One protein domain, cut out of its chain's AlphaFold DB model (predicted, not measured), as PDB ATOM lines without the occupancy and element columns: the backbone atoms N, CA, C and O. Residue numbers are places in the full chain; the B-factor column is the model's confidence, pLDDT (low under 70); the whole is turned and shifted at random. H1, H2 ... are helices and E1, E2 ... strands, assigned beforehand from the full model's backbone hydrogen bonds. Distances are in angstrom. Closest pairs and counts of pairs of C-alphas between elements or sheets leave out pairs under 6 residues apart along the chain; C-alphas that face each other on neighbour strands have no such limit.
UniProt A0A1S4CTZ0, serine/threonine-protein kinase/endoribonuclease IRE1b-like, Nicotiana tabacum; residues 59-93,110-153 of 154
ATOM      1  N   ALA A  59      91.889 -35.209 -41.508       86.69
ATOM      2  CA  ALA A  59      92.163 -34.464 -42.725       86.69
ATOM      3  C   ALA A  59      90.846 -33.997 -43.348       86.69
ATOM      4  O   ALA A  59      89.872 -34.747 -43.416       86.69
ATOM      5  N   LEU A  60      90.829 -32.748 -43.807       89.25
ATOM      6  CA  LEU A  60      89.727 -32.197 -44.581       89.25
ATOM      7  C   LEU A  60      90.022 -32.424 -46.067       89.25
ATOM      8  O   LEU A  60      91.072 -32.005 -46.551       89.25
ATOM      9  N   VAL A  61      89.114 -33.087 -46.774       84.44
ATOM     10  CA  VAL A  61      89.274 -33.472 -48.180       84.44
ATOM     11  C   VAL A  61      88.107 -32.910 -48.976       84.44
ATOM     12  O   VAL A  61      86.955 -33.149 -48.623       84.44
ATOM     13  N   ALA A  62      88.394 -32.172 -50.044       85.06
ATOM     14  CA  ALA A  62      87.391 -31.730 -51.005       85.06
ATOM     15  C   ALA A  62      87.445 -32.635 -52.240       85.06
ATOM     16  O   ALA A  62      88.504 -32.800 -52.843       85.06
ATOM     17  N   GLU A  63      86.313 -33.233 -52.589       80.06
ATOM     18  CA  GLU A  63      86.141 -34.042 -53.792       80.06
ATOM     19  C   GLU A  63      85.698 -33.175 -54.974       80.06
ATOM     20  O   GLU A  63      85.101 -32.105 -54.816       80.06
ATOM     21  N   LEU A  64      85.997 -33.660 -56.181       72.81
ATOM     22  CA  LEU A  64      85.704 -32.969 -57.437       72.81
ATOM     23  C   LEU A  64      84.210 -32.674 -57.605       72.81
ATOM     24  O   LEU A  64      83.846 -31.650 -58.168       72.81
ATOM     25  N   ASP A  65      83.335 -33.512 -57.050       76.56
ATOM     26  CA  ASP A  65      81.882 -33.332 -57.094       76.56
ATOM     27  C   ASP A  65      81.361 -32.180 -56.202       76.56
ATOM     28  O   ASP A  65      80.150 -31.948 -56.146       76.56
ATOM     29  N   GLY A  66      82.258 -31.460 -55.519       74.69
ATOM     30  CA  GLY A  66      81.941 -30.362 -54.607       74.69
ATOM     31  C   GLY A  66      81.623 -30.814 -53.180       74.69
ATOM     32  O   GLY A  66      81.183 -29.995 -52.360       74.69
ATOM     33  N   THR A  67      81.824 -32.092 -52.855       83.00
ATOM     34  CA  THR A  67      81.620 -32.628 -51.507       83.00
ATOM     35  C   THR A  67      82.883 -32.469 -50.666       83.00
ATOM     36  O   THR A  67      83.982 -32.832 -51.073       83.00
ATOM     37  N   VAL A  68      82.732 -31.928 -49.460       86.94
ATOM     38  CA  VAL A  68      83.813 -31.793 -48.482       86.94
ATOM     39  C   VAL A  68      83.614 -32.832 -47.389       86.94
ATOM     40  O   VAL A  68      82.549 -32.891 -46.771       86.94
ATOM     41  N   HIS A  69      84.649 -33.625 -47.133       90.62
ATOM     42  CA  HIS A  69      84.686 -34.690 -46.136       90.62
ATOM     43  C   HIS A  69      85.717 -34.379 -45.059       90.62
ATOM     44  O   HIS A  69      86.841 -33.985 -45.365       90.62
ATOM     45  N   LEU A  70      85.380 -34.637 -43.799       89.62
ATOM     46  CA  LEU A  70      86.376 -34.771 -42.739       89.62
ATOM     47  C   LEU A  70      86.661 -36.256 -42.531       89.62
ATOM     48  O   LEU A  70      85.757 -37.004 -42.158       89.62
ATOM     49  N   ARG A  71      87.903 -36.683 -42.758       90.56
ATOM     50  CA  ARG A  71      88.334 -38.080 -42.625       90.56
ATOM     51  C   ARG A  71      89.343 -38.239 -41.502       90.56
ATOM     52  O   ARG A  71      90.183 -37.372 -41.295       90.56
ATOM     53  N   GLU A  72      89.285 -39.350 -40.788       90.62
ATOM     54  CA  GLU A  72      90.340 -39.754 -39.861       90.62
ATOM     55  C   GLU A  72      91.525 -40.333 -40.648       90.62
ATOM     56  O   GLU A  72      91.348 -41.209 -41.484       90.62
ATOM     57  N   VAL A  73      92.748 -39.864 -40.395       86.44
ATOM     58  CA  VAL A  73      93.929 -40.209 -41.212       86.44
ATOM     59  C   VAL A  73      94.347 -41.671 -41.039       86.44
ATOM     60  O   VAL A  73      94.825 -42.293 -41.978       86.44
ATOM     61  N   LYS A  74      94.180 -42.237 -39.839       85.88
ATOM     62  CA  LYS A  74      94.631 -43.606 -39.530       85.88
ATOM     63  C   LYS A  74      93.697 -44.685 -40.078       85.88
ATOM     64  O   LYS A  74      94.154 -45.778 -40.388       85.88
ATOM     65  N   THR A  75      92.399 -44.399 -40.123       86.75
ATOM     66  CA  THR A  75      91.346 -45.365 -40.475       86.75
ATOM     67  C   THR A  75      90.683 -45.042 -41.813       86.75
ATOM     68  O   THR A  75      89.843 -45.810 -42.271       86.75
ATOM     69  N   GLU A  76      91.006 -43.880 -42.392       84.81
ATOM     70  CA  GLU A  76      90.355 -43.269 -43.559       84.81
ATOM     71  C   GLU A  76      88.834 -43.103 -43.416       84.81
ATOM     72  O   GLU A  76      88.123 -42.829 -44.385       84.81
ATOM     73  N   LYS A  77      88.311 -43.221 -42.191       90.62
ATOM     74  CA  LYS A  77      86.880 -43.153 -41.916       90.62
ATOM     75  C   LYS A  77      86.378 -41.719 -42.047       90.62
ATOM     76  O   LYS A  77      86.869 -40.816 -41.369       90.62
ATOM     77  N   THR A  78      85.337 -41.521 -42.849       91.88
ATOM     78  CA  THR A  78      84.619 -40.244 -42.924       91.88
ATOM     79  C   THR A  78      83.824 -40.004 -41.641       91.88
ATOM     80  O   THR A  78      82.949 -40.791 -41.280       91.88
ATOM     81  N   LEU A  79      84.136 -38.911 -40.946       91.06
ATOM     82  CA  LEU A  79      83.438 -38.451 -39.744       91.06
ATOM     83  C   LEU A  79      82.179 -37.662 -40.105       91.06
ATOM     84  O   LEU A  79      81.130 -37.853 -39.494       91.06
ATOM     85  N   TRP A  80      82.282 -36.788 -41.104       93.50
ATOM     86  CA  TRP A  80      81.152 -36.072 -41.683       93.50
ATOM     87  C   TRP A  80      81.447 -35.667 -43.126       93.50
ATOM     88  O   TRP A  80      82.607 -35.582 -43.536       93.50
ATOM     89  N   SER A  81      80.378 -35.377 -43.866       90.81
ATOM     90  CA  SER A  81      80.434 -34.868 -45.235       90.81
ATOM     91  C   SER A  81      79.354 -33.815 -45.467       90.81
ATOM     92  O   SER A  81      78.224 -33.998 -45.007       90.81
ATOM     93  N   PHE A  82      79.655 -32.761 -46.221       91.25
ATOM     94  CA  PHE A  82      78.630 -31.847 -46.734       91.25
ATOM     95  C   PHE A  82      78.924 -31.434 -48.176       91.25
ATOM     96  O   PHE A  82      80.073 -31.401 -48.609       91.25
ATOM     97  N   ARG A  83      77.873 -31.080 -48.920       87.06
ATOM     98  CA  ARG A  83      78.007 -30.516 -50.267       87.06
ATOM     99  C   ARG A  83      78.172 -29.008 -50.199       87.06
ATOM    100  O   ARG A  83      77.292 -28.317 -49.693       87.06
ATOM    101  N   SER A  84      79.290 -28.515 -50.723       81.31
ATOM    102  CA  SER A  84      79.585 -27.079 -50.788       81.31
ATOM    103  C   SER A  84      78.872 -26.378 -51.950       81.31
ATOM    104  O   SER A  84      78.618 -25.179 -51.878       81.31
ATOM    105  N   GLY A  85      78.498 -27.125 -52.991       76.50
ATOM    106  CA  GLY A  85      77.848 -26.595 -54.185       76.50
ATOM    107  C   GLY A  85      78.111 -27.478 -55.406       76.50
ATOM    108  O   GLY A  85      78.655 -28.573 -55.258       76.50
ATOM    109  N   PRO A  86      77.708 -27.036 -56.609       70.75
ATOM    110  CA  PRO A  86      78.118 -27.689 -57.845       70.75
ATOM    111  C   PRO A  86      79.640 -27.604 -58.006       70.75
ATOM    112  O   PRO A  86      80.258 -26.608 -57.629       70.75
ATOM    113  N   SER A  87      80.235 -28.636 -58.596       68.62
ATOM    114  CA  SER A  87      81.660 -28.660 -58.905       68.62
ATOM    115  C   SER A  87      82.050 -27.477 -59.794       68.62
ATOM    116  O   SER A  87      81.509 -27.306 -60.891       68.62
ATOM    117  N   ILE A  88      83.004 -26.675 -59.334       64.31
ATOM    118  CA  ILE A  88      83.535 -25.536 -60.084       64.31
ATOM    119  C   ILE A  88      84.865 -25.954 -60.699       64.31
ATOM    120  O   ILE A  88      85.914 -25.826 -60.076       64.31
ATOM    121  N   TYR A  89      84.800 -26.494 -61.916       67.56
ATOM    122  CA  TYR A  89      85.992 -26.868 -62.680       67.56
ATOM    123  C   TYR A  89      86.592 -25.674 -63.426       67.56
ATOM    124  O   TYR A  89      87.803 -25.586 -63.550       67.56
ATOM    125  N   SER A  90      85.769 -24.698 -63.824       67.19
ATOM    126  CA  SER A  90      86.206 -23.538 -64.602       67.19
ATOM    127  C   SER A  90      85.798 -22.208 -63.973       67.19
ATOM    128  O   SER A  90      84.719 -22.089 -63.384       67.19
ATOM    129  N   SER A  91      86.614 -21.174 -64.170       68.62
ATOM    130  CA  SER A  91      86.260 -19.792 -63.842       68.62
ATOM    131  C   SER A  91      85.014 -19.331 -64.606       68.62
ATOM    132  O   SER A  91      84.745 -19.797 -65.714       68.62
ATOM    133  N   TYR A  92      84.289 -18.361 -64.045       67.81
ATOM    134  CA  TYR A  92      83.114 -17.757 -64.675       67.81
ATOM    135  C   TYR A  92      83.436 -17.216 -66.078       67.81
ATOM    136  O   TYR A  92      84.292 -16.347 -66.238       67.81
ATOM    137  N   GLN A  93      82.729 -17.726 -67.086       69.94
ATOM    138  CA  GLN A  93      82.794 -17.228 -68.457       69.94
ATOM    139  C   GLN A  93      81.655 -16.230 -68.654       69.94
ATOM    140  O   GLN A  93      80.499 -16.619 -68.822       69.94
ATOM    141  N   SER A 110      87.480 -12.015 -74.037       61.75
ATOM    142  CA  SER A 110      86.400 -13.001 -73.897       61.75
ATOM    143  C   SER A 110      86.623 -14.486 -74.224       61.75
ATOM    144  O   SER A 110      85.666 -15.236 -74.393       61.75
ATOM    145  N   GLY A 111      87.864 -14.926 -74.346       62.84
ATOM    146  CA  GLY A 111      88.220 -16.336 -74.507       62.84
ATOM    147  C   GLY A 111      89.181 -16.808 -73.429       62.84
ATOM    148  O   GLY A 111      89.692 -17.916 -73.539       62.84
ATOM    149  N   TYR A 112      89.469 -15.950 -72.445       72.00
ATOM    150  CA  TYR A 112      90.369 -16.265 -71.350       72.00
ATOM    151  C   TYR A 112      89.590 -16.855 -70.177       72.00
ATOM    152  O   TYR A 112      88.785 -16.156 -69.564       72.00
ATOM    153  N   PHE A 113      89.822 -18.125 -69.866       71.88
ATOM    154  CA  PHE A 113      89.269 -18.765 -68.675       71.88
ATOM    155  C   PHE A 113      90.262 -19.767 -68.111       71.88
ATOM    156  O   PHE A 113      91.099 -20.309 -68.832       71.88
ATOM    157  N   ILE A 114      90.171 -19.990 -66.810       72.31
ATOM    158  CA  ILE A 114      91.018 -20.938 -66.103       72.31
ATOM    159  C   ILE A 114      90.175 -22.171 -65.792       72.31
ATOM    160  O   ILE A 114      89.035 -22.030 -65.352       72.31
ATOM    161  N   ASP A 115      90.711 -23.355 -66.058       75.25
ATOM    162  CA  ASP A 115      90.049 -24.644 -65.868       75.25
ATOM    163  C   ASP A 115      90.991 -25.606 -65.133       75.25
ATOM    164  O   ASP A 115      92.166 -25.723 -65.478       75.25
ATOM    165  N   CYS A 116      90.477 -26.286 -64.116       72.12
ATOM    166  CA  CYS A 116      91.138 -27.384 -63.421       72.12
ATOM    167  C   CYS A 116      90.554 -28.683 -63.981       72.12
ATOM    168  O   CYS A 116      89.632 -29.262 -63.402       72.12
ATOM    169  N   ARG A 117      91.027 -29.101 -65.160       64.50
ATOM    170  CA  ARG A 117      90.422 -30.206 -65.914       64.50
ATOM    171  C   ARG A 117      91.332 -31.423 -65.979       64.50
ATOM    172  O   ARG A 117      92.051 -31.577 -66.963       64.50
ATOM    173  N   GLY A 118      91.191 -32.325 -65.011       60.47
ATOM    174  CA  GLY A 118      91.742 -33.677 -65.105       60.47
ATOM    175  C   GLY A 118      92.010 -34.352 -63.762       60.47
ATOM    176  O   GLY A 118      91.952 -33.723 -62.707       60.47
ATOM    177  N   ASP A 119      92.334 -35.647 -63.832       63.00
ATOM    178  CA  ASP A 119      92.896 -36.439 -62.723       63.00
ATOM    179  C   ASP A 119      94.312 -35.966 -62.327       63.00
ATOM    180  O   ASP A 119      94.874 -36.405 -61.325       63.00
ATOM    181  N   ASP A 120      94.895 -35.078 -63.135       67.94
ATOM    182  CA  ASP A 120      96.238 -34.514 -63.030       67.94
ATOM    183  C   ASP A 120      96.325 -33.299 -62.091       67.94
ATOM    184  O   ASP A 120      97.426 -32.900 -61.718       67.94
ATOM    185  N   TRP A 121      95.184 -32.737 -61.663       68.31
ATOM    186  CA  TRP A 121      95.101 -31.529 -60.822       68.31
ATOM    187  C   TRP A 121      95.829 -30.312 -61.413       68.31
ATOM    188  O   TRP A 121      96.167 -29.366 -60.694       68.31
ATOM    189  N   GLU A 122      96.061 -30.314 -62.724       73.81
ATOM    190  CA  GLU A 122      96.765 -29.231 -63.390       73.81
ATOM    191  C   GLU A 122      95.833 -28.048 -63.651       73.81
ATOM    192  O   GLU A 122      94.644 -28.186 -63.961       73.81
ATOM    193  N   LEU A 123      96.398 -26.850 -63.517       73.50
ATOM    194  CA  LEU A 123      95.689 -25.608 -63.762       73.50
ATOM    195  C   LEU A 123      95.916 -25.186 -65.208       73.50
ATOM    196  O   LEU A 123      97.050 -24.961 -65.629       73.50
ATOM    197  N   TYR A 124      94.844 -25.013 -65.967       76.44
ATOM    198  CA  TYR A 124      94.926 -24.677 -67.379       76.44
ATOM    199  C   TYR A 124      94.372 -23.284 -67.649       76.44
ATOM    200  O   TYR A 124      93.239 -22.987 -67.285       76.44
ATOM    201  N   ALA A 125      95.142 -22.431 -68.327       77.31
ATOM    202  CA  ALA A 125      94.608 -21.223 -68.950       77.31
ATOM    203  C   ALA A 125      94.205 -21.529 -70.382       77.31
ATOM    204  O   ALA A 125      95.024 -21.905 -71.218       77.31
ATOM    205  N   HIS A 126      92.949 -21.279 -70.693       74.31
ATOM    206  CA  HIS A 126      92.472 -21.207 -72.056       74.31
ATOM    207  C   HIS A 126      92.527 -19.760 -72.514       74.31
ATOM    208  O   HIS A 126      92.203 -18.856 -71.752       74.31
ATOM    209  N   ASN A 127      92.956 -19.536 -73.751       72.25
ATOM    210  CA  ASN A 127      92.823 -18.264 -74.449       72.25
ATOM    211  C   ASN A 127      92.407 -18.527 -75.909       72.25
ATOM    212  O   ASN A 127      92.273 -19.673 -76.340       72.25
ATOM    213  N   ARG A 128      92.238 -17.467 -76.710       69.00
ATOM    214  CA  ARG A 128      91.894 -17.603 -78.143       69.00
ATOM    215  C   ARG A 128      92.950 -18.346 -78.977       69.00
ATOM    216  O   ARG A 128      92.642 -18.780 -80.080       69.00
ATOM    217  N   LEU A 129      94.178 -18.456 -78.480       71.12
ATOM    218  CA  LEU A 129      95.319 -19.076 -79.155       71.12
ATOM    219  C   LEU A 129      95.532 -20.542 -78.737       71.12
ATOM    220  O   LEU A 129      96.319 -21.233 -79.378       71.12
ATOM    221  N   GLY A 130      94.842 -21.030 -77.699       70.38
ATOM    222  CA  GLY A 130      94.915 -22.420 -77.252       70.38
ATOM    223  C   GLY A 130      94.905 -22.604 -75.732       70.38
ATOM    224  O   GLY A 130      94.563 -21.701 -74.968       70.38
ATOM    225  N   LYS A 131      95.260 -23.822 -75.308       74.50
ATOM    226  CA  LYS A 131      95.363 -24.259 -73.909       74.50
ATOM    227  C   LYS A 131      96.817 -24.133 -73.444       74.50
ATOM    228  O   LYS A 131      97.715 -24.661 -74.092       74.50
ATOM    229  N   LEU A 132      97.034 -23.459 -72.323       76.69
ATOM    230  CA  LEU A 132      98.314 -23.341 -71.632       76.69
ATOM    231  C   LEU A 132      98.225 -24.082 -70.300       76.69
ATOM    232  O   LEU A 132      97.247 -23.925 -69.573       76.69
ATOM    233  N   VAL A 133      99.241 -24.878 -69.988       74.00
ATOM    234  CA  VAL A 133      99.369 -25.571 -68.702       74.00
ATOM    235  C   VAL A 133     100.166 -24.687 -67.755       74.00
ATOM    236  O   VAL A 133     101.277 -24.273 -68.089       74.00
ATOM    237  N   TYR A 134      99.614 -24.393 -66.583       65.06
ATOM    238  CA  TYR A 134     100.388 -23.849 -65.480       65.06
ATOM    239  C   TYR A 134     100.934 -25.007 -64.661       65.06
ATOM    240  O   TYR A 134     100.293 -25.507 -63.739       65.06
ATOM    241  N   GLU A 135     102.151 -25.416 -64.991       56.38
ATOM    242  CA  GLU A 135     102.938 -26.226 -64.078       56.38
ATOM    243  C   GLU A 135     103.300 -25.345 -62.870       56.38
ATOM    244  O   GLU A 135     103.700 -24.184 -63.025       56.38
ATOM    245  N   SER A 136     103.109 -25.852 -61.649       46.81
ATOM    246  CA  SER A 136     103.532 -25.147 -60.437       46.81
ATOM    247  C   SER A 136     105.056 -25.068 -60.416       46.81
ATOM    248  O   SER A 136     105.736 -25.928 -59.863       46.81
ATOM    249  N   PHE A 137     105.615 -24.031 -61.037       44.06
ATOM    250  CA  PHE A 137     107.050 -23.817 -61.004       44.06
ATOM    251  C   PHE A 137     107.478 -23.509 -59.564       44.06
ATOM    252  O   PHE A 137     106.990 -22.570 -58.929       44.06
ATOM    253  N   HIS A 138     108.394 -24.338 -59.061       46.19
ATOM    254  CA  HIS A 138     109.034 -24.254 -57.749       46.19
ATOM    255  C   HIS A 138     109.339 -22.793 -57.373       46.19
ATOM    256  O   HIS A 138     109.898 -22.064 -58.197       46.19
ATOM    257  N   TYR A 139     109.004 -22.366 -56.145       47.41
ATOM    258  CA  TYR A 139     109.076 -20.974 -55.648       47.41
ATOM    259  C   TYR A 139     110.348 -20.191 -56.046       47.41
ATOM    260  O   TYR A 139     110.307 -18.969 -56.189       47.41
ATOM    261  N   SER A 140     111.473 -20.877 -56.270       50.12
ATOM    262  CA  SER A 140     112.733 -20.288 -56.735       50.12
ATOM    263  C   SER A 140     112.657 -19.629 -58.120       50.12
ATOM    264  O   SER A 140     113.336 -18.636 -58.353       50.12
ATOM    265  N   THR A 141     111.836 -20.142 -59.035       51.66
ATOM    266  CA  THR A 141     111.740 -19.647 -60.426       51.66
ATOM    267  C   THR A 141     110.954 -18.340 -60.549       51.66
ATOM    268  O   THR A 141     111.320 -17.480 -61.351       51.66
ATOM    269  N   TRP A 142     109.937 -18.132 -59.706       51.38
ATOM    270  CA  TRP A 142     109.148 -16.895 -59.669       51.38
ATOM    271  C   TRP A 142     109.980 -15.682 -59.257       51.38
ATOM    272  O   TRP A 142     109.825 -14.605 -59.827       51.38
ATOM    273  N   ILE A 143     110.905 -15.856 -58.310       57.06
ATOM    274  CA  ILE A 143     111.806 -14.783 -57.871       57.06
ATOM    275  C   ILE A 143     112.758 -14.399 -59.008       57.06
ATOM    276  O   ILE A 143     112.962 -13.214 -59.267       57.06
ATOM    277  N   THR A 144     113.300 -15.378 -59.734       56.97
ATOM    278  CA  THR A 144     114.206 -15.115 -60.860       56.97
ATOM    279  C   THR A 144     113.486 -14.422 -62.017       56.97
ATOM    280  O   THR A 144     114.013 -13.451 -62.558       56.97
ATOM    281  N   LEU A 145     112.266 -14.852 -62.354       54.34
ATOM    282  CA  LEU A 145     111.439 -14.212 -63.382       54.34
ATOM    283  C   LEU A 145     110.992 -12.805 -62.976       54.34
ATOM    284  O   LEU A 145     111.079 -11.889 -63.789       54.34
ATOM    285  N   ALA A 146     110.588 -12.595 -61.721       63.22
ATOM    286  CA  ALA A 146     110.242 -11.269 -61.216       63.22
ATOM    287  C   ALA A 146     111.446 -10.315 -61.272       63.22
ATOM    288  O   ALA A 146     111.303  -9.173 -61.704       63.22
ATOM    289  N   ILE A 147     112.647 -10.785 -60.918       62.00
ATOM    290  CA  ILE A 147     113.883  -9.997 -61.031       62.00
ATOM    291  C   ILE A 147     114.209  -9.696 -62.500       62.00
ATOM    292  O   ILE A 147     114.553  -8.558 -62.806       62.00
ATOM    293  N   LEU A 148     114.057 -10.654 -63.418       60.00
ATOM    294  CA  LEU A 148     114.297 -10.450 -64.854       60.00
ATOM    295  C   LEU A 148     113.312  -9.455 -65.481       60.00
ATOM    296  O   LEU A 148     113.731  -8.567 -66.222       60.00
ATOM    297  N   VAL A 149     112.023  -9.548 -65.148       69.94
ATOM    298  CA  VAL A 149     110.988  -8.620 -65.631       69.94
ATOM    299  C   VAL A 149     111.194  -7.215 -65.058       69.94
ATOM    300  O   VAL A 149     111.021  -6.229 -65.772       69.94
ATOM    301  N   LEU A 150     111.614  -7.099 -63.795       58.53
ATOM    302  CA  LEU A 150     111.938  -5.809 -63.179       58.53
ATOM    303  C   LEU A 150     113.258  -5.218 -63.699       58.53
ATOM    304  O   LEU A 150     113.390  -3.997 -63.763       58.53
ATOM    305  N   TYR A 151     114.222  -6.057 -64.091       54.69
ATOM    306  CA  TYR A 151     115.509  -5.629 -64.644       54.69
ATOM    307  C   TYR A 151     115.386  -5.124 -66.086       54.69
ATOM    308  O   TYR A 151     116.043  -4.155 -66.441       54.69
ATOM    309  N   ASN A 152     114.505  -5.723 -66.892       50.59
ATOM    310  CA  ASN A 152     114.328  -5.366 -68.307       50.59
ATOM    311  C   ASN A 152     113.392  -4.159 -68.534       50.59
ATOM    312  O   ASN A 152     113.110  -3.786 -69.668       50.59
ATOM    313  N   LYS A 153     112.875  -3.561 -67.451       47.19
ATOM    314  CA  LYS A 153     111.992  -2.383 -67.478       47.19
ATOM    315  C   LYS A 153     112.716  -1.076 -67.104       47.19
ATOM    316  O   LYS A 153     112.060  -0.095 -66.751       47.19
TER     317      LYS A 153
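AT A GLANCE: This is residues 59 to 93 and 110 to 153 of the 154 residues of the protein "serine/threonine-protein kinase/endoribonuclease IRE1b-like" of Nicotiana tabacum (UniProt A0A1S4CTZ0). Two small three-stranded sheets, separate from each other, are strung along an elongated shape: E1, E2 and E3 form one end, E4, E5 and E6 lie nearer the middle. Residues 137 to 153, with H1, stick out beyond the second sheet as an arm. The printed part has 79 residues, with E1 to E6 and then H1 along the chain; each sheet is antiparallel, in the orders E1 - E2 - E3 and E4 - E5 - E6, and the class is mixed. The whole is extended, with a radius of gyration of the C-alphas of 18.0 A and spans of 54 by 32 by 18 A.

HOW THE PARTS SIT: E1, residues 59 to 62, and E2, residues 67 to 72, form a hairpin; N 61 and O 69 are 2.8 A apart, within hydrogen-bond range. E2 and E3, residues 78 to 83, form another, with N 70 and O 80 at 2.9 A. These three make a meander, each strand the antiparallel neighbour of the one before. E4, residues 113 to 116, E5, residues 123 to 127, and E6, residues 130 to 134, make a second meander. There N 115 and O 124 are 2.8 A apart, and N 125 and O 132 2.9 A. E3 and E4 are apart. H1, residues 139 to 151, is on neither sheet; 7 of its 9 O i to N i+4 pairs are within range.

IN THESE COORDINATES: E1 begins at C-alpha 59 (92.163, -34.464, -42.725). E2 measures 16.2 A, E3 13.9 A and H1 18.9 A, ending at C-alpha 151 (115.509, -5.629, -64.644).

THE WHOLE: The C-alphas farthest apart, of Thr 75 and Lys 153, are 54.8 A apart. Residues 94 to 109 are not printed; C-alphas 93 and 110 are 7.8 A apart across the cut. Of the links printed whole, none is long. The model's pLDDT is under 70 in 35 residues, among them 134 to 153.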